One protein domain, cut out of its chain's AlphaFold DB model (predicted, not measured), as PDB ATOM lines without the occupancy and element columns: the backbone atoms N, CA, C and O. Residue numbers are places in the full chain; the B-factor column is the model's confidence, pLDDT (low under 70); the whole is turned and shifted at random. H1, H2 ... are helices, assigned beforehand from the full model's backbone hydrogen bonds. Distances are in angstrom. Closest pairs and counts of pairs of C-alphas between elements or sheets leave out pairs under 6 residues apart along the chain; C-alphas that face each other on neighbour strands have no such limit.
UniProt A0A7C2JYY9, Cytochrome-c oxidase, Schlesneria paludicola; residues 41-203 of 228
ATOM      1  N   LEU A  41     -37.304 -26.793  42.102       97.94
ATOM      2  CA  LEU A  41     -35.857 -26.790  41.882       97.94
ATOM      3  C   LEU A  41     -35.087 -26.291  43.118       97.94
ATOM      4  O   LEU A  41     -34.073 -26.864  43.487       97.94
ATOM      5  N   GLN A  42     -35.604 -25.279  43.822       97.12
ATOM      6  CA  GLN A  42     -34.975 -24.735  45.034       97.12
ATOM      7  C   GLN A  42     -35.045 -25.660  46.261       97.12
ATOM      8  O   GLN A  42     -34.379 -25.383  47.260       97.12
ATOM      9  N   VAL A  43     -35.873 -26.710  46.236       96.62
ATOM     10  CA  VAL A  43     -35.921 -27.722  47.309       96.62
ATOM     11  C   VAL A  43     -35.171 -29.005  46.959       96.62
ATOM     12  O   VAL A  43     -35.111 -29.907  47.797       96.62
ATOM     13  N   VAL A  44     -34.579 -29.079  45.764       97.38
ATOM     14  CA  VAL A  44     -33.592 -30.102  45.420       97.38
ATOM     15  C   VAL A  44     -32.320 -29.828  46.225       97.38
ATOM     16  O   VAL A  44     -31.799 -28.715  46.243       97.38
ATOM     17  N   ASN A  45     -31.844 -30.844  46.936       94.50
ATOM     18  CA  ASN A  45     -30.658 -30.796  47.788       94.50
ATOM     19  C   ASN A  45     -29.796 -32.047  47.566       94.50
ATOM     20  O   ASN A  45     -30.237 -32.989  46.906       94.50
ATOM     21  N   GLY A  46     -28.587 -32.068  48.132       92.50
ATOM     22  CA  GLY A  46     -27.653 -33.190  47.976       92.50
ATOM     23  C   GLY A  46     -28.253 -34.544  48.366       92.50
ATOM     24  O   GLY A  46     -28.086 -35.519  47.643       92.50
ATOM     25  N   ASN A  47     -29.048 -34.594  49.437       93.31
ATOM     26  CA  ASN A  47     -29.620 -35.839  49.953       93.31
ATOM     27  C   ASN A  47     -30.645 -36.457  48.993       93.31
ATOM     28  O   ASN A  47     -30.578 -37.646  48.696       93.31
ATOM     29  N   VAL A  48     -31.580 -35.663  48.458       95.12
ATOM     30  CA  VAL A  48     -32.516 -36.179  47.440       95.12
ATOM     31  C   VAL A  48     -31.811 -36.421  46.103       95.12
ATOM     32  O   VAL A  48     -32.166 -37.353  45.387       95.12
ATOM     33  N   ARG A  49     -30.786 -35.625  45.769       95.19
ATOM     34  CA  ARG A  49     -29.987 -35.829  44.554       95.19
ATOM     35  C   ARG A  49     -29.254 -37.158  44.578       95.19
ATOM     36  O   ARG A  49     -29.352 -37.874  43.589       95.19
ATOM     37  N   TYR A  50     -28.648 -37.516  45.706       93.69
ATOM     38  CA  TYR A  50     -28.060 -38.831  45.931       93.69
ATOM     39  C   TYR A  50     -29.056 -39.953  45.620       93.69
ATOM     40  O   TYR A  50     -28.783 -40.827  44.804       93.69
ATOM     41  N   GLN A  51     -30.249 -39.887  46.218       95.12
ATOM     42  CA  GLN A  51     -31.281 -40.909  46.024       95.12
ATOM     43  C   GLN A  51     -31.773 -40.965  44.571       95.12
ATOM     44  O   GLN A  51     -32.097 -42.038  44.073       95.12
ATOM     45  N   PHE A  52     -31.808 -39.828  43.873       97.12
ATOM     46  CA  PHE A  52     -32.183 -39.767  42.462       97.12
ATOM     47  C   PHE A  52     -31.110 -40.361  41.533       97.12
ATOM     48  O   PHE A  52     -31.448 -41.038  40.566       97.12
ATOM     49  N   GLU A  53     -29.823 -40.165  41.826       95.06
ATOM     50  CA  GLU A  53     -28.726 -40.824  41.092       95.06
ATOM     51  C   GLU A  53     -28.664 -42.324  41.367       95.06
ATOM     52  O   GLU A  53     -28.381 -43.109  40.464       95.06
ATOM     53  N   ASP A  54     -28.953 -42.729  42.603       95.50
ATOM     54  CA  ASP A  54     -29.060 -44.136  42.976       95.50
ATOM     55  C   ASP A  54     -30.187 -44.832  42.187       95.50
ATOM     56  O   ASP A  54     -29.992 -45.951  41.712       95.50
ATOM     57  N   LEU A  55     -31.314 -44.153  41.919       96.88
ATOM     58  CA  LEU A  55     -32.346 -44.668  41.004       96.88
ATOM     59  C   LEU A  55     -31.813 -44.888  39.582       96.88
ATOM     60  O   LEU A  55     -32.125 -45.914  38.979       96.88
ATOM     61  N   ALA A  56     -31.005 -43.963  39.058       95.44
ATOM     62  CA  ALA A  56     -30.402 -44.099  37.730       95.44
ATOM     63  C   ALA A  56     -29.444 -45.295  37.642       95.44
ATOM     64  O   ALA A  56     -29.333 -45.929  36.597       95.44
ATOM     65  N   GLN A  57     -28.770 -45.628  38.743       94.00
ATOM     66  CA  GLN A  57     -27.855 -46.770  38.807       94.00
ATOM     67  C   GLN A  57     -28.579 -48.103  38.999       94.00
ATOM     68  O   GLN A  57     -28.175 -49.103  38.409       94.00
ATOM     69  N   ARG A  58     -29.632 -48.134  39.824       94.50
ATOM     70  CA  ARG A  58     -30.402 -49.355  40.112       94.50
ATOM     71  C   ARG A  58     -31.327 -49.748  38.972       94.50
ATOM     72  O   ARG A  58     -31.458 -50.932  38.679       94.50
ATOM     73  N   PHE A  59     -31.943 -48.760  38.324       96.44
ATOM     74  CA  PHE A  59     -32.945 -48.963  37.279       96.44
ATOM     75  C   PHE A  59     -32.546 -48.234  35.985       96.44
ATOM     76  O   PHE A  59     -33.286 -47.361  35.529       96.44
ATOM     77  N   PRO A  60     -31.386 -48.551  35.378       95.94
ATOM     78  CA  PRO A  60     -30.805 -47.746  34.302       95.94
ATOM     79  C   PRO A  60     -31.715 -47.628  33.076       95.94
ATOM     80  O   PRO A  60     -31.932 -46.524  32.582       95.94
ATOM     81  N   GLU A  61     -32.309 -48.734  32.624       96.25
ATOM     82  CA  GLU A  61     -33.185 -48.738  31.445       96.25
ATOM     83  C   GLU A  61     -34.465 -47.929  31.682       96.25
ATOM     84  O   GLU A  61     -34.813 -47.046  30.896       96.25
ATOM     85  N   ALA A  62     -35.130 -48.170  32.814       97.25
ATOM     86  CA  ALA A  62     -36.322 -47.437  33.221       97.25
ATOM     87  C   ALA A  62     -36.047 -45.935  33.407       97.25
ATOM     88  O   ALA A  62     -36.833 -45.088  32.979       97.25
ATOM     89  N   PHE A  63     -34.918 -45.596  34.032       97.56
ATOM     90  CA  PHE A  63     -34.519 -44.215  34.264       97.56
ATOM     91  C   PHE A  63     -34.223 -43.498  32.947       97.56
ATOM     92  O   PHE A  63     -34.736 -42.402  32.720       97.56
ATOM     93  N   LYS A  64     -33.470 -44.141  32.047       96.94
ATOM     94  CA  LYS A  64     -33.187 -43.621  30.707       96.94
ATOM     95  C   LYS A  64     -34.466 -43.416  29.900       96.94
ATOM     96  O   LYS A  64     -34.606 -42.393  29.236       96.94
ATOM     97  N   GLN A  65     -35.424 -44.337  29.987       97.00
ATOM     98  CA  GLN A  65     -36.721 -44.191  29.329       97.00
ATOM     99  C   GLN A  65     -37.540 -43.022  29.900       97.00
ATOM    100  O   GLN A  65     -38.224 -42.328  29.148       97.00
ATOM    101  N   ALA A  66     -37.488 -42.801  31.215       97.56
ATOM    102  CA  ALA A  66     -38.272 -41.766  31.886       97.56
ATOM    103  C   ALA A  66     -37.669 -40.357  31.760       97.56
ATOM    104  O   ALA A  66     -38.413 -39.393  31.578       97.56
ATOM    105  N   TYR A  67     -36.345 -40.230  31.875       97.38
ATOM    106  CA  TYR A  67     -35.662 -38.936  32.004       97.38
ATOM    107  C   TYR A  67     -34.655 -38.650  30.886       97.38
ATOM    108  O   TYR A  67     -34.317 -37.484  30.677       97.38
ATOM    109  N   GLY A  68     -34.228 -39.666  30.130       96.12
ATOM    110  CA  GLY A  68     -33.166 -39.572  29.130       96.12
ATOM    111  C   GLY A  68     -31.776 -39.829  29.715       96.12
ATOM    112  O   GLY A  68     -31.635 -40.358  30.817       96.12
ATOM    113  N   GLU A  69     -30.744 -39.450  28.963       93.38
ATOM    114  CA  GLU A  69     -29.346 -39.553  29.394       93.38
ATOM    115  C   GLU A  69     -28.786 -38.178  29.781       93.38
ATOM    116  O   GLU A  69     -29.102 -37.181  29.120       93.38
ATOM    117  N   PRO A  70     -27.943 -38.110  30.827       91.50
ATOM    118  CA  PRO A  70     -27.267 -36.875  31.183       91.50
ATOM    119  C   PRO A  70     -26.233 -36.480  30.110       91.50
ATOM    120  O   PRO A  70     -25.633 -37.352  29.473       91.50
ATOM    121  N   PRO A  71     -25.965 -35.174  29.930       92.94
ATOM    122  CA  PRO A  71     -24.832 -34.694  29.143       92.94
ATOM    123  C   PRO A  71     -23.489 -35.277  29.611       92.94
ATOM    124  O   PRO A  71     -23.318 -35.615  30.779       92.94
ATOM    125  N   THR A  72     -22.507 -35.345  28.709       91.06
ATOM    126  CA  THR A  72     -21.154 -35.843  29.025       91.06
ATOM    127  C   THR A  72     -20.312 -34.849  29.824       91.06
ATOM    128  O   THR A  72     -19.408 -35.257  30.550       91.06
ATOM    129  N   ASP A  73     -20.591 -33.549  29.695       91.69
ATOM    130  CA  ASP A  73     -19.942 -32.511  30.492       91.69
ATOM    131  C   ASP A  73     -20.408 -32.592  31.960       91.69
ATOM    132  O   ASP A  73     -21.614 -32.518  32.208       91.69
ATOM    133  N   PRO A  74     -19.499 -32.705  32.950       88.69
ATOM    134  CA  PRO A  74     -19.881 -32.899  34.351       88.69
ATOM    135  C   PRO A  74     -20.728 -31.770  34.946       88.69
ATOM    136  O   PRO A  74     -21.603 -32.027  35.773       88.69
ATOM    137  N   HIS A  75     -20.485 -30.519  34.543       88.69
ATOM    138  CA  HIS A  75     -21.251 -29.382  35.050       88.69
ATOM    139  C   HIS A  75     -22.671 -29.390  34.472       88.69
ATOM    140  O   HIS A  75     -23.649 -29.296  35.215       88.69
ATOM    141  N   ALA A  76     -22.793 -29.572  33.155       91.94
ATOM    142  CA  ALA A  76     -24.082 -29.721  32.490       91.94
ATOM    143  C   ALA A  76     -24.861 -30.949  32.997       91.94
ATOM    144  O   ALA A  76     -26.080 -30.878  33.133       91.94
ATOM    145  N   ALA A  77     -24.174 -32.047  33.327       90.44
ATOM    146  CA  ALA A  77     -24.786 -33.216  33.953       90.44
ATOM    147  C   ALA A  77     -25.379 -32.877  35.327       90.44
ATOM    148  O   ALA A  77     -26.518 -33.246  35.609       90.44
ATOM    149  N   GLY A  78     -24.642 -32.139  36.164       92.12
ATOM    150  CA  GLY A  78     -25.116 -31.707  37.480       92.12
ATOM    151  C   GLY A  78     -26.420 -30.906  37.409       92.12
ATOM    152  O   GLY A  78     -27.380 -31.241  38.109       92.12
ATOM    153  N   GLU A  79     -26.474 -29.908  36.525       94.50
ATOM    154  CA  GLU A  79     -27.676 -29.098  36.289       94.50
ATOM    155  C   GLU A  79     -28.827 -29.940  35.726       94.50
ATOM    156  O   GLU A  79     -29.940 -29.896  36.255       94.50
ATOM    157  N   TRP A  80     -28.549 -30.790  34.733       96.19
ATOM    158  CA  TRP A  80     -29.544 -31.691  34.148       96.19
ATOM    159  C   TRP A  80     -30.205 -32.574  35.205       96.19
ATOM    160  O   TRP A  80     -31.430 -32.684  35.261       96.19
ATOM    161  N   TYR A  81     -29.422 -33.172  36.100       96.31
ATOM    162  CA  TYR A  81     -30.002 -34.002  37.142       96.31
ATOM    163  C   TYR A  81     -30.782 -33.188  38.188       96.31
ATOM    164  O   TYR A  81     -31.744 -33.710  38.752       96.31
ATOM    165  N   ASN A  82     -30.395 -31.939  38.476       97.12
ATOM    166  CA  ASN A  82     -31.183 -31.067  39.353       97.12
ATOM    167  C   ASN A  82     -32.564 -30.794  38.742       97.12
ATOM    168  O   ASN A  82     -33.581 -30.923  39.430       97.12
ATOM    169  N   GLU A  83     -32.606 -30.495  37.443       98.12
ATOM    170  CA  GLU A  83     -33.844 -30.287  36.690       98.12
ATOM    171  C   GLU A  83     -34.702 -31.557  36.648       98.12
ATOM    172  O   GLU A  83     -35.880 -31.521  37.013       98.12
ATOM    173  N   LYS A  84     -34.114 -32.709  36.298       98.44
ATOM    174  CA  LYS A  84     -34.836 -33.991  36.244       98.44
ATOM    175  C   LYS A  84     -35.309 -34.470  37.608       98.44
ATOM    176  O   LYS A  84     -36.421 -34.987  37.715       98.44
ATOM    177  N   CYS A  85     -34.539 -34.218  38.664       98.56
ATOM    178  CA  CYS A  85     -34.982 -34.466  40.031       98.56
ATOM    179  C   CYS A  85     -36.198 -33.589  40.371       98.56
ATOM    180  O   CYS A  85     -37.193 -34.095  40.887       98.56
ATOM    181  N   ALA A  86     -36.182 -32.298  40.021       98.69
ATOM    182  CA  ALA A  86     -37.324 -31.412  40.250       98.69
ATOM    183  C   ALA A  86     -38.585 -31.854  39.478       98.69
ATOM    184  O   ALA A  86     -39.677 -31.890  40.053       98.69
ATOM    185  N   GLU A  87     -38.447 -32.247  38.207       98.56
ATOM    186  CA  GLU A  87     -39.540 -32.823  37.406       98.56
ATOM    187  C   GLU A  87     -40.104 -34.100  38.058       98.56
ATOM    188  O   GLU A  87     -41.324 -34.259  38.193       98.56
ATOM    189  N   ALA A  88     -39.219 -34.992  38.520       98.75
ATOM    190  CA  ALA A  88     -39.588 -36.217  39.220       98.75
ATOM    191  C   ALA A  88     -40.331 -35.932  40.531       98.75
ATOM    192  O   ALA A  88     -41.328 -36.591  40.818       98.75
ATOM    193  N   LEU A  89     -39.914 -34.924  41.302       98.75
ATOM    194  CA  LEU A  89     -40.611 -34.514  42.522       98.75
ATOM    195  C   LEU A  89     -42.022 -33.998  42.236       98.75
ATOM    196  O   LEU A  89     -42.962 -34.369  42.943       98.75
ATOM    197  N   GLU A  90     -42.200 -33.177  41.196       98.50
ATOM    198  CA  GLU A  90     -43.531 -32.699  40.808       98.50
ATOM    199  C   GLU A  90     -44.455 -33.846  40.395       98.50
ATOM    200  O   GLU A  90     -45.613 -33.901  40.828       98.50
ATOM    201  N   LEU A  91     -43.958 -34.768  39.565       98.81
ATOM    202  CA  LEU A  91     -44.732 -35.931  39.143       98.81
ATOM    203  C   LEU A  91     -45.023 -36.855  40.329       98.81
ATOM    204  O   LEU A  91     -46.173 -37.237  40.532       98.81
ATOM    205  N   GLY A  92     -44.026 -37.158  41.155       98.75
ATOM    206  CA  GLY A  92     -44.151 -38.036  42.313       98.75
ATOM    207  C   GLY A  92     -45.156 -37.508  43.323       98.75
ATOM    208  O   GLY A  92     -46.006 -38.250  43.809       98.75
ATOM    209  N   ARG A  93     -45.160 -36.191  43.546       98.44
ATOM    210  CA  ARG A  93     -46.148 -35.515  44.388       98.44
ATOM    211  C   ARG A  93     -47.570 -35.589  43.820       98.44
ATOM    212  O   ARG A  93     -48.529 -35.658  44.599       98.44
ATOM    213  N   LYS A  94     -47.736 -35.562  42.492       98.50
ATOM    214  CA  LYS A  94     -49.038 -35.781  41.827       98.50
ATOM    215  C   LYS A  94     -49.478 -37.237  41.953       98.50
ATOM    216  O   LYS A  94     -50.632 -37.477  42.294       98.50
ATOM    217  N   VAL A  95     -48.564 -38.188  41.750       98.69
ATOM    218  CA  VAL A  95     -48.820 -39.625  41.926       98.69
ATOM    219  C   VAL A  95     -49.227 -39.918  43.370       98.69
ATOM    220  O   VAL A  95     -50.288 -40.489  43.579       98.69
ATOM    221  N   TYR A  96     -48.486 -39.424  44.364       98.50
ATOM    222  CA  TYR A  96     -48.804 -39.582  45.789       98.50
ATOM    223  C   TYR A  96     -50.233 -39.132  46.142       98.50
ATOM    224  O   TYR A  96     -50.905 -39.747  46.971       98.50
ATOM    225  N   VAL A  97     -50.723 -38.063  45.503       97.75
ATOM    226  CA  VAL A  97     -52.111 -37.611  45.682       97.75
ATOM    227  C   VAL A  97     -53.108 -38.444  44.907       97.75
ATOM    228  O   VAL A  97     -54.131 -38.814  45.480       97.75
ATOM    229  N   GLY A  98     -52.827 -38.723  43.634       97.56
ATOM    230  CA  GLY A  98     -53.714 -39.501  42.770       97.56
ATOM    231  C   GLY A  98     -53.950 -40.916  43.294       97.56
ATOM    232  O   GLY A  98     -55.064 -41.415  43.209       97.56
ATOM    233  N   GLU A  99     -52.931 -41.512  43.910       98.00
ATOM    234  CA  GLU A  99     -52.978 -42.842  44.528       98.00
ATOM    235  C   GLU A  99     -53.551 -42.835  45.960       98.00
ATOM    236  O   GLU A  99     -53.676 -43.881  46.597       98.00
ATOM    237  N   GLY A 100     -53.897 -41.657  46.496       96.38
ATOM    238  CA  GLY A 100     -54.526 -41.525  47.811       96.38
ATOM    239  C   GLY A 100     -53.610 -41.825  49.002       96.38
ATOM    240  O   GLY A 100     -54.111 -42.019  50.111       96.38
ATOM    241  N   CYS A 101     -52.284 -41.829  48.822       97.31
ATOM    242  CA  CYS A 101     -51.319 -42.182  49.872       97.31
ATOM    243  C   CYS A 101     -51.491 -41.327  51.142       97.31
ATOM    244  O   CYS A 101     -51.413 -41.835  52.262       97.31
ATOM    245  N   TRP A 102     -51.823 -40.043  50.964       95.50
ATOM    246  CA  TRP A 102     -52.093 -39.073  52.034       95.50
ATOM    247  C   TRP A 102     -53.240 -39.464  52.980       95.50
ATOM    248  O   TRP A 102     -53.322 -38.951  54.096       95.50
ATOM    249  N   HIS A 103     -54.143 -40.351  52.551       95.06
ATOM    250  CA  HIS A 103     -55.247 -40.812  53.389       95.06
ATOM    251  C   HIS A 103     -54.779 -41.798  54.472       95.06
ATOM    252  O   HIS A 103     -55.356 -41.860  55.561       95.06
ATOM    253  N   CYS A 104     -53.727 -42.565  54.178       97.25
ATOM    254  CA  CYS A 104     -53.166 -43.573  55.077       97.25
ATOM    255  C   CYS A 104     -51.895 -43.098  55.784       97.25
ATOM    256  O   CYS A 104     -51.617 -43.583  56.885       97.25
ATOM    257  N   HIS A 105     -51.158 -42.175  55.166       97.62
ATOM    258  CA  HIS A 105     -49.867 -41.677  55.622       97.62
ATOM    259  C   HIS A 105     -49.905 -40.169  55.851       97.62
ATOM    260  O   HIS A 105     -50.174 -39.383  54.939       97.62
ATOM    261  N   SER A 106     -49.582 -39.764  57.073       96.88
ATOM    262  CA  SER A 106     -49.355 -38.364  57.412       96.88
ATOM    263  C   SER A 106     -47.963 -37.908  56.988       96.88
ATOM    264  O   SER A 106     -47.031 -38.707  56.895       96.88
ATOM    265  N   GLN A 107     -47.821 -36.603  56.791       97.12
ATOM    266  CA  GLN A 107     -46.531 -35.930  56.658       97.12
ATOM    267  C   GLN A 107     -46.462 -34.773  57.656       97.12
ATOM    268  O   GLN A 107     -46.286 -33.607  57.279       97.12
ATOM    269  N   PHE A 108     -46.639 -35.096  58.940       96.75
ATOM    270  CA  PHE A 108     -46.495 -34.137  60.029       96.75
ATOM    271  C   PHE A 108     -46.180 -34.850  61.350       96.75
ATOM    272  O   PHE A 108     -47.067 -35.413  62.001       96.75
ATOM    273  N   VAL A 109     -44.923 -34.777  61.786       96.12
ATOM    274  CA  VAL A 109     -44.483 -35.301  63.084       96.12
ATOM    275  C   VAL A 109     -44.837 -34.301  64.181       96.12
ATOM    276  O   VAL A 109     -44.352 -33.168  64.186       96.12
ATOM    277  N   ARG A 110     -45.678 -34.714  65.134       95.19
ATOM    278  CA  ARG A 110     -46.229 -33.824  66.167       95.19
ATOM    279  C   ARG A 110     -45.282 -33.685  67.373       95.19
ATOM    280  O   ARG A 110     -44.640 -34.661  67.747       95.19
ATOM    281  N   PRO A 111     -45.262 -32.533  68.075       95.50
ATOM    282  CA  PRO A 111     -44.466 -32.323  69.295       95.50
ATOM    283  C   PRO A 111     -45.101 -32.943  70.552       95.50
ATOM    284  O   PRO A 111     -45.030 -32.381  71.641       95.50
ATOM    285  N   VAL A 112     -45.802 -34.067  70.414       93.81
ATOM    286  CA  VAL A 112     -46.528 -34.715  71.514       93.81
ATOM    287  C   VAL A 112     -46.384 -36.227  71.420       93.81
ATOM    288  O   VAL A 112     -46.026 -36.761  70.374       93.81
ATOM    289  N   SER A 113     -46.715 -36.935  72.501       91.38
ATOM    290  CA  SER A 113     -46.775 -38.407  72.531       91.38
ATOM    291  C   SER A 113     -45.472 -39.117  72.127       91.38
ATOM    292  O   SER A 113     -45.520 -40.258  71.672       91.38
ATOM    293  N   ASN A 114     -44.315 -38.461  72.293       92.12
ATOM    294  CA  ASN A 114     -42.996 -38.968  71.894       92.12
ATOM    295  C   ASN A 114     -42.937 -39.439  70.429       92.12
ATOM    296  O   ASN A 114     -42.295 -40.446  70.112       92.12
ATOM    297  N   GLU A 115     -43.653 -38.760  69.526       93.19
ATOM    298  CA  GLU A 115     -43.608 -39.089  68.097       93.19
ATOM    299  C   GLU A 115     -42.223 -38.925  67.497       93.19
ATOM    300  O   GLU A 115     -41.867 -39.661  66.579       93.19
ATOM    301  N   ASP A 116     -41.432 -38.020  68.058       91.25
ATOM    302  CA  ASP A 116     -40.052 -37.787  67.679       91.25
ATOM    303  C   ASP A 116     -39.185 -39.047  67.794       91.25
ATOM    304  O   ASP A 116     -38.383 -39.348  66.911       91.25
ATOM    305  N   ARG A 117     -39.423 -39.860  68.831       90.50
ATOM    306  CA  ARG A 117     -38.741 -41.150  69.015       90.50
ATOM    307  C   ARG A 117     -39.152 -42.198  67.984       90.50
ATOM    308  O   ARG A 117     -38.399 -43.136  67.738       90.50
ATOM    309  N   ARG A 118     -40.358 -42.084  67.421       89.81
ATOM    310  CA  ARG A 118     -40.896 -43.060  66.462       89.81
ATOM    311  C   ARG A 118     -40.545 -42.689  65.023       89.81
ATOM    312  O   ARG A 118     -40.089 -43.546  64.267       89.81
ATOM    313  N   TRP A 119     -40.767 -41.428  64.664       91.94
ATOM    314  CA  TRP A 119     -40.715 -40.946  63.286       91.94
ATOM    315  C   TRP A 119     -39.511 -40.052  62.996       91.94
ATOM    316  O   TRP A 119     -39.176 -39.901  61.833       91.94
ATOM    317  N   GLY A 120     -38.828 -39.508  64.006       92.75
ATOM    318  CA  GLY A 120     -37.727 -38.557  63.829       92.75
ATOM    319  C   GLY A 120     -38.115 -37.127  64.211       92.75
ATOM    320  O   GLY A 120     -39.195 -36.912  64.744       92.75
ATOM    321  N   PRO A 121     -37.262 -36.121  63.966       94.44
ATOM    322  CA  PRO A 121     -37.467 -34.763  64.470       94.44
ATOM    323  C   PRO A 121     -38.850 -34.178  64.157       94.44
ATOM    324  O   PRO A 121     -39.351 -34.308  63.038       94.44
ATOM    325  N   VAL A 122     -39.432 -33.480  65.138       95.94
ATOM    326  CA  VAL A 122     -40.728 -32.789  65.021       95.94
ATOM    327  C   VAL A 122     -40.767 -31.891  63.781       95.94
ATOM    328  O   VAL A 122     -39.796 -31.191  63.486       95.94
ATOM    329  N   SER A 123     -41.900 -31.895  63.078       96.25
ATOM    330  CA  SER A 123     -42.140 -31.061  61.901       96.25
ATOM    331  C   SER A 123     -42.123 -29.574  62.232       96.25
ATOM    332  O   SER A 123     -42.808 -29.110  63.146       96.25
ATOM    333  N   LYS A 124     -41.358 -28.808  61.454       95.06
ATOM    334  CA  LYS A 124     -41.266 -27.348  61.556       95.06
ATOM    335  C   LYS A 124     -42.025 -26.680  60.409       95.06
ATOM    336  O   LYS A 124     -42.079 -27.194  59.299       95.06
ATOM    337  N   SER A 125     -42.594 -25.503  60.661       92.44
ATOM    338  CA  SER A 125     -43.424 -24.779  59.681       92.44
ATOM    339  C   SER A 125     -42.692 -24.453  58.375       92.44
ATOM    340  O   SER A 125     -43.289 -24.537  57.304       92.44
ATOM    341  N   TRP A 126     -41.398 -24.129  58.445       91.81
ATOM    342  CA  TRP A 126     -40.586 -23.775  57.276       91.81
ATOM    343  C   TRP A 126     -40.400 -24.931  56.281       91.81
ATOM    344  O   TRP A 126     -40.160 -24.682  55.102       91.81
ATOM    345  N   GLU A 127     -40.555 -26.186  56.718       95.00
ATOM    346  CA  GLU A 127     -40.454 -27.375  55.855       95.00
ATOM    347  C   GLU A 127     -41.548 -27.390  54.778       95.00
ATOM    348  O   GLU A 127     -41.396 -27.996  53.720       95.00
ATOM    349  N   TYR A 128     -42.648 -26.680  55.036       95.06
ATOM    350  CA  TYR A 128     -43.826 -26.641  54.181       95.06
ATOM    351  C   TYR A 128     -43.905 -25.394  53.299       95.06
ATOM    352  O   TYR A 128     -44.866 -25.223  52.553       95.06
ATOM    353  N   GLN A 129     -42.891 -24.526  53.346       94.06
ATOM    354  CA  GLN A 129     -42.822 -23.310  52.536       94.06
ATOM    355  C   GLN A 129     -42.243 -23.586  51.139       94.06
ATOM    356  O   GLN A 129     -41.185 -23.082  50.758       94.06
ATOM    357  N   ASN A 130     -42.921 -24.433  50.370       95.88
ATOM    358  CA  ASN A 130     -42.523 -24.772  49.009       95.88
ATOM    359  C   ASN A 130     -43.702 -25.284  48.176       95.88
ATOM    360  O   ASN A 130     -44.717 -25.740  48.703       95.88
ATOM    361  N   ARG A 131     -43.515 -25.271  46.855       96.75
ATOM    362  CA  ARG A 131     -44.540 -25.645  45.872       96.75
ATOM    363  C   ARG A 131     -45.064 -27.083  46.011       96.75
ATOM    364  O   ARG A 131     -46.227 -27.325  45.693       96.75
ATOM    365  N   LEU A 132     -44.265 -28.038  46.505       97.38
ATOM    366  CA  LEU A 132     -44.708 -29.433  46.698       97.38
ATOM    367  C   LEU A 132     -45.695 -29.585  47.864       97.38
ATOM    368  O   LEU A 132     -46.409 -30.586  47.954       97.38
ATOM    369  N   GLN A 133     -45.765 -28.591  48.746       95.94
ATOM    370  CA  GLN A 133     -46.626 -28.585  49.927       95.94
ATOM    371  C   GLN A 133     -47.886 -27.736  49.712       95.94
ATOM    372  O   GLN A 133     -48.521 -27.285  50.663       95.94
ATOM    373  N   ARG A 134     -48.293 -27.562  48.446       93.06
ATOM    374  CA  ARG A 134     -49.515 -26.859  48.055       93.06
ATOM    375  C   ARG A 134     -50.490 -27.800  47.317       93.06
ATOM    376  O   ARG A 134     -50.297 -28.067  46.133       93.06
ATOM    377  N   PRO A 135     -51.556 -28.304  47.976       93.81
ATOM    378  CA  PRO A 135     -51.857 -28.179  49.406       93.81
ATOM    379  C   PRO A 135     -50.928 -29.039  50.280       93.81
ATOM    380  O   PRO A 135     -50.273 -29.964  49.788       93.81
ATOM    381  N   VAL A 136     -50.900 -28.739  51.581       94.06
ATOM    382  CA  VAL A 136     -50.092 -29.473  52.564       94.06
ATOM    383  C   VAL A 136     -50.594 -30.904  52.735       94.06
ATOM    384  O   VAL A 136     -51.793 -31.169  52.638       94.06
ATOM    385  N   MET A 137     -49.674 -31.825  53.023       94.19
ATOM    386  CA  MET A 137     -49.949 -33.263  53.145       94.19
ATOM    387  C   MET A 137     -49.855 -33.779  54.584       94.19
ATOM    388  O   MET A 137     -49.482 -34.924  54.821       94.19
ATOM    389  N   PHE A 138     -50.228 -32.953  55.568       95.00
ATOM    390  CA  PHE A 138     -50.122 -33.314  56.990       95.00
ATOM    391  C   PHE A 138     -50.848 -34.617  57.329       95.00
ATOM    392  O   PHE A 138     -50.395 -35.352  58.198       95.00
ATOM    393  N   GLY A 139     -51.933 -34.927  56.613       89.31
ATOM    394  CA  GLY A 139     -52.776 -36.085  56.874       89.31
ATOM    395  C   GLY A 139     -53.619 -35.908  58.140       89.31
ATOM    396  O   GLY A 139     -53.304 -35.131  59.039       89.31
ATOM    397  N   THR A 140     -54.734 -36.629  58.207       88.81
ATOM    398  CA  THR A 140     -55.658 -36.604  59.360       88.81
ATOM    399  C   THR A 140     -55.801 -37.972  60.025       88.81
ATOM    400  O   THR A 140     -56.386 -38.087  61.101       88.81
ATOM    401  N   ARG A 141     -55.239 -39.014  59.404       90.19
ATOM    402  CA  ARG A 141     -55.283 -40.407  59.842       90.19
ATOM    403  C   ARG A 141     -53.928 -41.066  59.583       90.19
ATOM    404  O   ARG A 141     -53.215 -40.685  58.661       90.19
ATOM    405  N   ARG A 142     -53.597 -42.070  60.398       92.00
ATOM    406  CA  ARG A 142     -52.433 -42.947  60.217       92.00
ATOM    407  C   ARG A 142     -52.893 -44.398  60.223       92.00
ATOM    408  O   ARG A 142     -53.164 -44.957  61.283       92.00
ATOM    409  N   VAL A 143     -53.050 -44.964  59.030       96.19
ATOM    410  CA  VAL A 143     -53.162 -46.421  58.845       96.19
ATOM    411  C   VAL A 143     -51.760 -46.996  58.661       96.19
ATOM    412  O   VAL A 143     -51.426 -48.009  59.270       96.19
ATOM    413  N   GLY A 144     -50.934 -46.303  57.872       95.38
ATOM    414  CA  GLY A 144     -49.499 -46.527  57.769       95.38
ATOM    415  C   GLY A 144     -48.686 -45.560  58.646       95.38
ATOM    416  O   GLY A 144     -49.257 -44.717  59.350       95.38
ATOM    417  N   PRO A 145     -47.346 -45.689  58.634       95.00
ATOM    418  CA  PRO A 145     -46.434 -44.772  59.319       95.00
ATOM    419  C   PRO A 145     -46.516 -43.333  58.789       95.00
ATOM    420  O   PRO A 145     -46.974 -43.092  57.671       95.00
ATOM    421  N   ASP A 146     -46.039 -42.384  59.597       96.75
ATOM    422  CA  ASP A 146     -45.772 -41.018  59.133       96.75
ATOM    423  C   ASP A 146     -44.560 -41.023  58.188       96.75
ATOM    424  O   ASP A 146     -43.562 -41.681  58.485       96.75
ATOM    425  N   LEU A 147     -44.658 -40.311  57.063       97.50
ATOM    426  CA  LEU A 147     -43.636 -40.302  56.013       97.50
ATOM    427  C   LEU A 147     -42.783 -39.032  55.989       97.50
ATOM    428  O   LEU A 147     -41.896 -38.938  55.149       97.50
ATOM    429  N   SER A 148     -42.982 -38.059  56.888       96.12
ATOM    430  CA  SER A 148     -42.225 -36.789  56.890       96.12
ATOM    431  C   SER A 148     -40.707 -36.936  56.972       96.12
ATOM    432  O   SER A 148     -40.000 -35.945  56.779       96.12
ATOM    433  N   ARG A 149     -40.226 -38.122  57.347       95.94
ATOM    434  CA  ARG A 149     -38.826 -38.455  57.614       95.94
ATOM    435  C   ARG A 149     -38.436 -39.795  56.983       95.94
ATOM    436  O   ARG A 149     -37.617 -40.524  57.540       95.94
ATOM    437  N   GLU A 150     -39.105 -40.162  55.894       95.75
ATOM    438  CA  GLU A 150     -38.841 -41.428  55.205       95.75
ATOM    439  C   GLU A 150     -37.586 -41.359  54.329       95.75
ATOM    440  O   GLU A 150     -36.931 -42.378  54.123       95.75
ATOM    441  N   GLY A 151     -37.204 -40.164  53.872       95.00
ATOM    442  CA  GLY A 151     -36.040 -39.966  53.018       95.00
ATOM    443  C   GLY A 151     -34.770 -40.572  53.600       95.00
ATOM    444  O   GLY A 151     -34.403 -40.288  54.739       95.00
ATOM    445  N   GLY A 152     -34.097 -41.424  52.832       91.38
ATOM    446  CA  GLY A 152     -32.881 -42.128  53.242       91.38
ATOM    447  C   GLY A 152     -33.081 -43.202  54.320       91.38
ATOM    448  O   GLY A 152     -32.120 -43.876  54.681       91.38
ATOM    449  N   ARG A 153     -34.299 -43.408  54.845       92.12
ATOM    450  CA  ARG A 153     -34.569 -44.432  55.870       92.12
ATOM    451  C   ARG A 153     -34.602 -45.838  55.280       92.12
ATOM    452  O   ARG A 153     -34.299 -46.808  55.977       92.12
ATOM    453  N   ARG A 154     -35.004 -45.948  54.015       93.94
ATOM    454  CA  ARG A 154     -35.058 -47.186  53.236       93.94
ATOM    455  C   ARG A 154     -34.440 -46.947  51.861       93.94
ATOM    456  O   ARG A 154     -34.456 -45.835  51.341       93.94
ATOM    457  N   SER A 155     -33.861 -48.000  51.289       95.75
ATOM    458  CA  SER A 155     -33.287 -47.937  49.945       95.75
ATOM    459  C   SER A 155     -34.380 -47.837  48.884       95.75
ATOM    460  O   SER A 155     -35.528 -48.232  49.107       95.75
ATOM    461  N   ASN A 156     -34.009 -47.372  47.693       97.38
ATOM    462  CA  ASN A 156     -34.918 -47.357  46.553       97.38
ATOM    463  C   ASN A 156     -35.424 -48.758  46.174       97.38
ATOM    464  O   ASN A 156     -36.608 -48.902  45.894       97.38
ATOM    465  N   ASP A 157     -34.598 -49.806  46.283       96.94
ATOM    466  CA  ASP A 157     -35.052 -51.196  46.081       96.94
ATOM    467  C   ASP A 157     -36.128 -51.608  47.084       96.94
ATOM    468  O   ASP A 157     -37.106 -52.271  46.733       96.94
ATOM    469  N   TRP A 158     -35.965 -51.202  48.348       97.75
ATOM    470  CA  TRP A 158     -36.971 -51.470  49.363       97.75
ATOM    471  C   TRP A 158     -38.286 -50.787  48.998       97.75
ATOM    472  O   TRP A 158     -39.334 -51.427  49.053       97.75
ATOM    473  N   HIS A 159     -38.241 -49.517  48.585       98.25
ATOM    474  CA  HIS A 159     -39.434 -48.798  48.143       98.25
ATOM    475  C   HIS A 159     -40.072 -49.440  46.911       98.25
ATOM    476  O   HIS A 159     -41.288 -49.622  46.898       98.25
ATOM    477  N   ALA A 160     -39.277 -49.839  45.919       98.25
ATOM    478  CA  ALA A 160     -39.752 -50.483  44.703       98.25
ATOM    479  C   ALA A 160     -40.529 -51.775  45.018       98.25
ATOM    480  O   ALA A 160     -41.705 -51.911  44.666       98.25
ATOM    481  N   VAL A 161     -39.924 -52.677  45.798       98.12
ATOM    482  CA  VAL A 161     -40.581 -53.919  46.230       98.12
ATOM    483  C   VAL A 161     -41.787 -53.623  47.128       98.12
ATOM    484  O   VAL A 161     -42.821 -54.276  46.988       98.12
ATOM    485  N   HIS A 162     -41.701 -52.633  48.023       98.25
ATOM    486  CA  HIS A 162     -42.798 -52.291  48.927       98.25
ATOM    487  C   HIS A 162     -44.012 -51.745  48.176       98.25
ATOM    488  O   HIS A 162     -45.127 -52.150  48.477       98.25
ATOM    489  N   PHE A 163     -43.828 -50.872  47.182       98.31
ATOM    490  CA  PHE A 163     -44.938 -50.365  46.370       98.31
ATOM    491  C   PHE A 163     -45.545 -51.452  45.486       98.31
ATOM    492  O   PHE A 163     -46.769 -51.516  45.356       98.31
ATOM    493  N   TYR A 164     -44.719 -52.328  44.913       98.38
ATOM    494  CA  TYR A 164     -45.203 -53.432  44.089       98.38
ATOM    495  C   TYR A 164     -46.001 -54.453  44.920       98.38
ATOM    496  O   TYR A 164     -47.117 -54.831  44.554       98.38
ATOM    497  N   GLN A 165     -45.454 -54.870  46.067       97.69
ATOM    498  CA  GLN A 165     -46.052 -55.874  46.944       97.69
ATOM    499  C   GLN A 165     -45.677 -55.645  48.429       97.69
ATOM    500  O   GLN A 165     -44.719 -56.241  48.933       97.69
ATOM    501  N   PRO A 166     -46.452 -54.834  49.181       97.56
ATOM    502  CA  PRO A 166     -46.102 -54.437  50.547       97.56
ATOM    503  C   PRO A 166     -45.943 -55.606  51.528       97.56
ATOM    504  O   PRO A 166     -45.104 -55.548  52.431       97.56
ATOM    505  N   ASP A 167     -46.729 -56.673  51.350       95.56
ATOM    506  CA  ASP A 167     -46.743 -57.862  52.206       95.56
ATOM    507  C   ASP A 167     -45.431 -58.662  52.175       95.56
ATOM    508  O   ASP A 167     -45.147 -59.376  53.137       95.56
ATOM    509  N   MET A 168     -44.602 -58.486  51.137       95.44
ATOM    510  CA  MET A 168     -43.284 -59.128  51.027       95.44
ATOM    511  C   MET A 168     -42.269 -58.568  52.027       95.44
ATOM    512  O   MET A 168     -41.425 -59.303  52.530       95.44
ATOM    513  N   LEU A 169     -42.350 -57.270  52.329       95.31
ATOM    514  CA  LEU A 169     -41.408 -56.583  53.225       95.31
ATOM    515  C   LEU A 169     -42.019 -56.238  54.581       95.31
ATOM    516  O   LEU A 169     -41.306 -55.947  55.541       95.31
ATOM    517  N   SER A 170     -43.344 -56.193  54.660       94.12
ATOM    518  CA  SER A 170     -44.094 -55.880  55.871       94.12
ATOM    519  C   SER A 170     -45.236 -56.884  55.995       94.12
ATOM    520  O   SER A 170     -46.335 -56.631  55.496       94.12
ATOM    521  N   PRO A 171     -44.991 -58.042  56.638       95.25
ATOM    522  CA  PRO A 171     -46.000 -59.077  56.796       95.25
ATOM    523  C   PRO A 171     -47.282 -58.505  57.401       95.25
ATOM    524  O   PRO A 171     -47.238 -57.811  58.418       95.25
ATOM    525  N   LYS A 172     -48.429 -58.819  56.786       94.44
ATOM    526  CA  LYS A 172     -49.757 -58.304  57.175       94.44
ATOM    527  C   LYS A 172     -49.922 -56.783  57.012       94.44
ATOM    528  O   LYS A 172     -50.774 -56.194  57.676       94.44
ATOM    529  N   SER A 173     -49.134 -56.147  56.142       96.25
ATOM    530  CA  SER A 173     -49.352 -54.745  55.780       96.25
ATOM    531  C   SER A 173     -50.767 -54.551  55.216       96.25
ATOM    532  O   SER A 173     -51.160 -55.290  54.313       96.25
ATOM    533  N   PRO A 174     -51.536 -53.561  55.706       96.00
ATOM    534  CA  PRO A 174     -52.831 -53.205  55.131       96.00
ATOM    535  C   PRO A 174     -52.701 -52.310  53.884       96.00
ATOM    536  O   PRO A 174     -53.717 -51.902  53.323       96.00
ATOM    537  N   MET A 175     -51.478 -51.945  53.483       98.06
ATOM    538  CA  MET A 175     -51.230 -51.092  52.323       98.06
ATOM    539  C   MET A 175     -51.624 -51.813  51.018       98.06
ATOM    540  O   MET A 175     -51.243 -52.972  50.838       98.06
ATOM    541  N   PRO A 176     -52.356 -51.155  50.098       97.69
ATOM    542  CA  PRO A 176     -52.631 -51.704  48.771       97.69
ATOM    543  C   PRO A 176     -51.356 -51.919  47.949       97.69
ATOM    544  O   PRO A 176     -50.344 -51.252  48.156       97.69
ATOM    545  N   ARG A 177     -51.425 -52.826  46.973       98.19
ATOM    546  CA  ARG A 177     -50.378 -52.998  45.956       98.19
ATOM    547  C   ARG A 177     -50.535 -51.938  44.866       98.19
ATOM    548  O   ARG A 177     -51.665 -51.663  44.464       98.19
ATOM    549  N   TYR A 178     -49.421 -51.435  44.343       98.44
ATOM    550  CA  TYR A 178     -49.373 -50.461  43.246       98.44
ATOM    551  C   TYR A 178     -48.595 -51.001  42.025       98.44
ATOM    552  O   TYR A 178     -47.663 -50.347  41.551       98.44
ATOM    553  N   PRO A 179     -48.937 -52.188  41.480       98.19
ATOM    554  CA  PRO A 179     -48.165 -52.819  40.406       98.19
ATOM    555  C   PRO A 179     -48.153 -52.005  39.104       98.19
ATOM    556  O   PRO A 179     -47.227 -52.142  38.323       98.19
ATOM    557  N   TRP A 180     -49.127 -51.115  38.878       98.44
ATOM    558  CA  TRP A 180     -49.180 -50.226  37.705       98.44
ATOM    559  C   TRP A 180     -48.121 -49.114  37.700       98.44
ATOM    560  O   TRP A 180     -48.003 -48.368  36.727       98.44
ATOM    561  N   LEU A 181     -47.360 -48.964  38.784       98.62
ATOM    562  CA  LEU A 181     -46.168 -48.115  38.817       98.62
ATOM    563  C   LEU A 181     -44.935 -48.818  38.220       98.62
ATOM    564  O   LEU A 181     -43.852 -48.235  38.199       98.62
ATOM    565  N   PHE A 182     -45.108 -50.049  37.733       98.62
ATOM    566  CA  PHE A 182     -44.062 -50.923  37.228       98.62
ATOM    567  C   PHE A 182     -44.508 -51.618  35.939       98.62
ATOM    568  O   PHE A 182     -45.693 -51.900  35.750       98.62
ATOM    569  N   ASP A 183     -43.549 -51.969  35.090       97.38
ATOM    570  CA  ASP A 183     -43.776 -52.647  33.813       97.38
ATOM    571  C   ASP A 183     -43.683 -54.175  33.971       97.38
ATOM    572  O   ASP A 183     -43.051 -54.887  33.200       97.38
ATOM    573  N   GLY A 184     -44.360 -54.694  35.001       95.12
ATOM    574  CA  GLY A 184     -44.527 -56.128  35.256       95.12
ATOM    575  C   GLY A 184     -43.763 -56.663  36.466       95.12
ATOM    576  O   GLY A 184     -44.244 -57.607  37.093       95.12
ATOM    577  N   ALA A 185     -42.652 -56.037  36.861       96.75
ATOM    578  CA  ALA A 185     -41.801 -56.500  37.962       96.75
ATOM    579  C   ALA A 185     -41.296 -55.340  38.849       96.75
ATOM    580  O   ALA A 185     -41.182 -54.215  38.366       96.75
ATOM    581  N   PRO A 186     -41.000 -55.574  40.146       94.94
ATOM    582  CA  PRO A 186     -40.571 -54.516  41.070       94.94
ATOM    583  C   PRO A 186     -39.244 -53.850  40.681       94.94
ATOM    584  O   PRO A 186     -39.006 -52.713  41.066       94.94
ATOM    585  N   ASP A 187     -38.391 -54.522  39.911       96.31
ATOM    586  CA  ASP A 187     -37.140 -53.993  39.358       96.31
ATOM    587  C   ASP A 187     -37.325 -53.230  38.032       96.31
ATOM    588  O   ASP A 187     -36.354 -52.771  37.436       96.31
ATOM    589  N   GLN A 188     -38.571 -53.058  37.577       97.88
ATOM    590  CA  GLN A 188     -38.920 -52.356  36.338       97.88
ATOM    591  C   GLN A 188     -39.907 -51.204  36.610       97.88
ATOM    592  O   GLN A 188     -41.035 -51.225  36.114       97.88
ATOM    593  N   PRO A 189     -39.553 -50.205  37.443       98.44
ATOM    594  CA  PRO A 189     -40.434 -49.068  37.709       98.44
ATOM    595  C   PRO A 189     -40.612 -48.209  36.455       98.44
ATOM    596  O   PRO A 189     -39.637 -47.822  35.826       98.44
ATOM    597  N   ASN A 190     -41.841 -47.819  36.124       98.50
ATOM    598  CA  ASN A 190     -42.058 -46.823  35.073       98.50
ATOM    599  C   ASN A 190     -41.833 -45.398  35.614       98.50
ATOM    600  O   ASN A 190     -41.560 -45.189  36.801       98.50
ATOM    601  N   ALA A 191     -42.003 -44.382  34.763       98.56
ATOM    602  CA  ALA A 191     -41.790 -42.982  35.141       98.56
ATOM    603  C   ALA A 191     -42.581 -42.547  36.395       98.56
ATOM    604  O   ALA A 191     -42.093 -41.736  37.182       98.56
ATOM    605  N   ARG A 192     -43.789 -43.089  36.623       98.75
ATOM    606  CA  ARG A 192     -44.593 -42.777  37.819       98.75
ATOM    607  C   ARG A 192     -44.029 -43.452  39.068       98.75
ATOM    608  O   ARG A 192     -44.044 -42.829  40.129       98.75
ATOM    609  N   GLY A 193     -43.541 -44.688  38.945       98.69
ATOM    610  CA  GLY A 193     -42.880 -45.417  40.029       98.69
ATOM    611  C   GLY A 193     -41.584 -44.745  40.467       98.69
ATOM    612  O   GLY A 193     -41.427 -44.446  41.651       98.69
ATOM    613  N   LEU A 194     -40.710 -44.411  39.510       98.75
ATOM    614  CA  LEU A 194     -39.480 -43.653  39.767       98.75
ATOM    615  C   LEU A 194     -39.783 -42.321  40.457       98.75
ATOM    616  O   LEU A 194     -39.229 -42.022  41.511       98.75
ATOM    617  N   ALA A 195     -40.734 -41.556  39.918       98.88
ATOM    618  CA  ALA A 195     -41.118 -40.270  40.482       98.88
ATOM    619  C   ALA A 195     -41.676 -40.383  41.913       98.88
ATOM    620  O   ALA A 195     -41.332 -39.569  42.773       98.88
ATOM    621  N   LEU A 196     -42.518 -41.387  42.196       98.81
ATOM    622  CA  LEU A 196     -43.047 -41.610  43.545       98.81
ATOM    623  C   LEU A 196     -41.929 -41.942  44.540       98.81
ATOM    624  O   LEU A 196     -41.931 -41.391  45.642       98.81
ATOM    625  N   MET A 197     -40.971 -42.789  44.150       98.69
ATOM    626  CA  MET A 197     -39.801 -43.087  44.979       98.69
ATOM    627  C   MET A 197     -38.985 -41.823  45.253       98.69
ATOM    628  O   MET A 197     -38.733 -41.522  46.418       98.69
ATOM    629  N   THR A 198     -38.686 -41.011  44.234       98.75
ATOM    630  CA  THR A 198     -37.995 -39.720  44.408       98.75
ATOM    631  C   THR A 198     -38.732 -38.797  45.380       98.75
ATOM    632  O   THR A 198     -38.118 -38.191  46.256       98.75
ATOM    633  N   TYR A 199     -40.062 -38.705  45.271       98.69
ATOM    634  CA  TYR A 199     -40.867 -37.875  46.169       98.69
ATOM    635  C   TYR A 199     -40.833 -38.364  47.620       98.69
ATOM    636  O   TYR A 199     -40.721 -37.548  48.532       98.69
ATOM    637  N   VAL A 200     -40.904 -39.675  47.851       98.38
ATOM    638  CA  VAL A 200     -40.810 -40.247  49.203       98.38
ATOM    639  C   VAL A 200     -39.404 -40.066  49.770       98.38
ATOM    640  O   VAL A 200     -39.266 -39.679  50.930       98.38
ATOM    641  N   GLN A 201     -38.375 -40.225  48.936       97.69
ATOM    642  CA  GLN A 201     -36.983 -39.990  49.313       97.69
ATOM    643  C   GLN A 201     -36.678 -38.525  49.657       97.69
ATOM    644  O   GLN A 201     -35.757 -38.232  50.418       97.69
ATOM    645  N   TRP A 202     -37.462 -37.586  49.131       97.81
ATOM    646  CA  TRP A 202     -37.357 -36.170  49.473       97.81
ATOM    647  C   TRP A 202     -37.901 -35.837  50.868       97.81
ATOM    648  O   TRP A 202     -37.473 -34.855  51.476       97.81
ATOM    649  N   LEU A 203     -38.830 -36.631  51.410       97.38
ATOM    650  CA  LEU A 203     -39.487 -36.315  52.680       97.38
ATOM    651  C   LEU A 203     -38.514 -36.434  53.858       97.38
ATOM    652  O   LEU A 203     -38.207 -37.526  54.331       97.38
TER     653      LEU A 203
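Overview. This is residues 41 to 203 of the 228 residues of the protein "Cytochrome-c oxidase" of Schlesneria paludicola (UniProt A0A7C2JYY9). Short H9 lies in the core, crossed at a near right angle by the long helix H3, with H1 side by side with H9, H7 steeply across it and H2 packed at its first residues. Short helices H4, H5 and H6 sit among loops toward one end of the long axis. The printed part has 163 residues with nine named helices, H1 to H9 in order, and no named strand: all helix, mostly in crossed packing, at large angles. It is compact, radius of gyration of the C-alphas 15.7 A, spanning 51 by 36 by 25 A.

Along the chain. Find C-alpha 74 at (-19.881, -32.899, 34.351); from there H3 runs 35.5 A to residue 98. H9, residues 191 to 202, is 16.5 A long and ends at (-37.357, -36.170, 49.473). Look next for H1, residues 46 to 58, 18.2 A; H2, 60 to 67; and H7, 156 to 164, 12.2 A. The short ones are H4, 101 to 104; H5, 115 to 119; H6, 125 to 128; and H8, 166 to 169.

Arrangement. Start at H3, whose residues 85 to 96 alone touch H9, about perpendicular at 83 degrees; the closest C-alphas, Gly 92 and Leu 196, are 3.9 A apart. H1 and H9, the hubs, touch at C-alphas 48 and 202, 5.3 A, with a shallow tilt of 34 degrees, only just short of steep, opposite ways. H2 touches residues 191 to 194 of H9 alone, closest C-alphas 66 and 191, 4.9 A. H7 touches H9, closest C-alphas 159 and 197, 6.5 A, and H8, closest C-alphas 162 and 169, 6.2 A. H4, H5 and H6 touch no helix. Every O i to N i+4 pair is within hydrogen-bond range in H1, H2, H3, H5, H7 and H9; H4, H6 and H8 are too short for one.

Size, cuts and confidence. The farthest C-alphas, Thr 72 and Ser 113, are 50.6 A apart. The links H6 to H7 and H8 to H9 are long, 27 and 21 residues. The printed part has no cut, and no printed residue is under 70 in pLDDT.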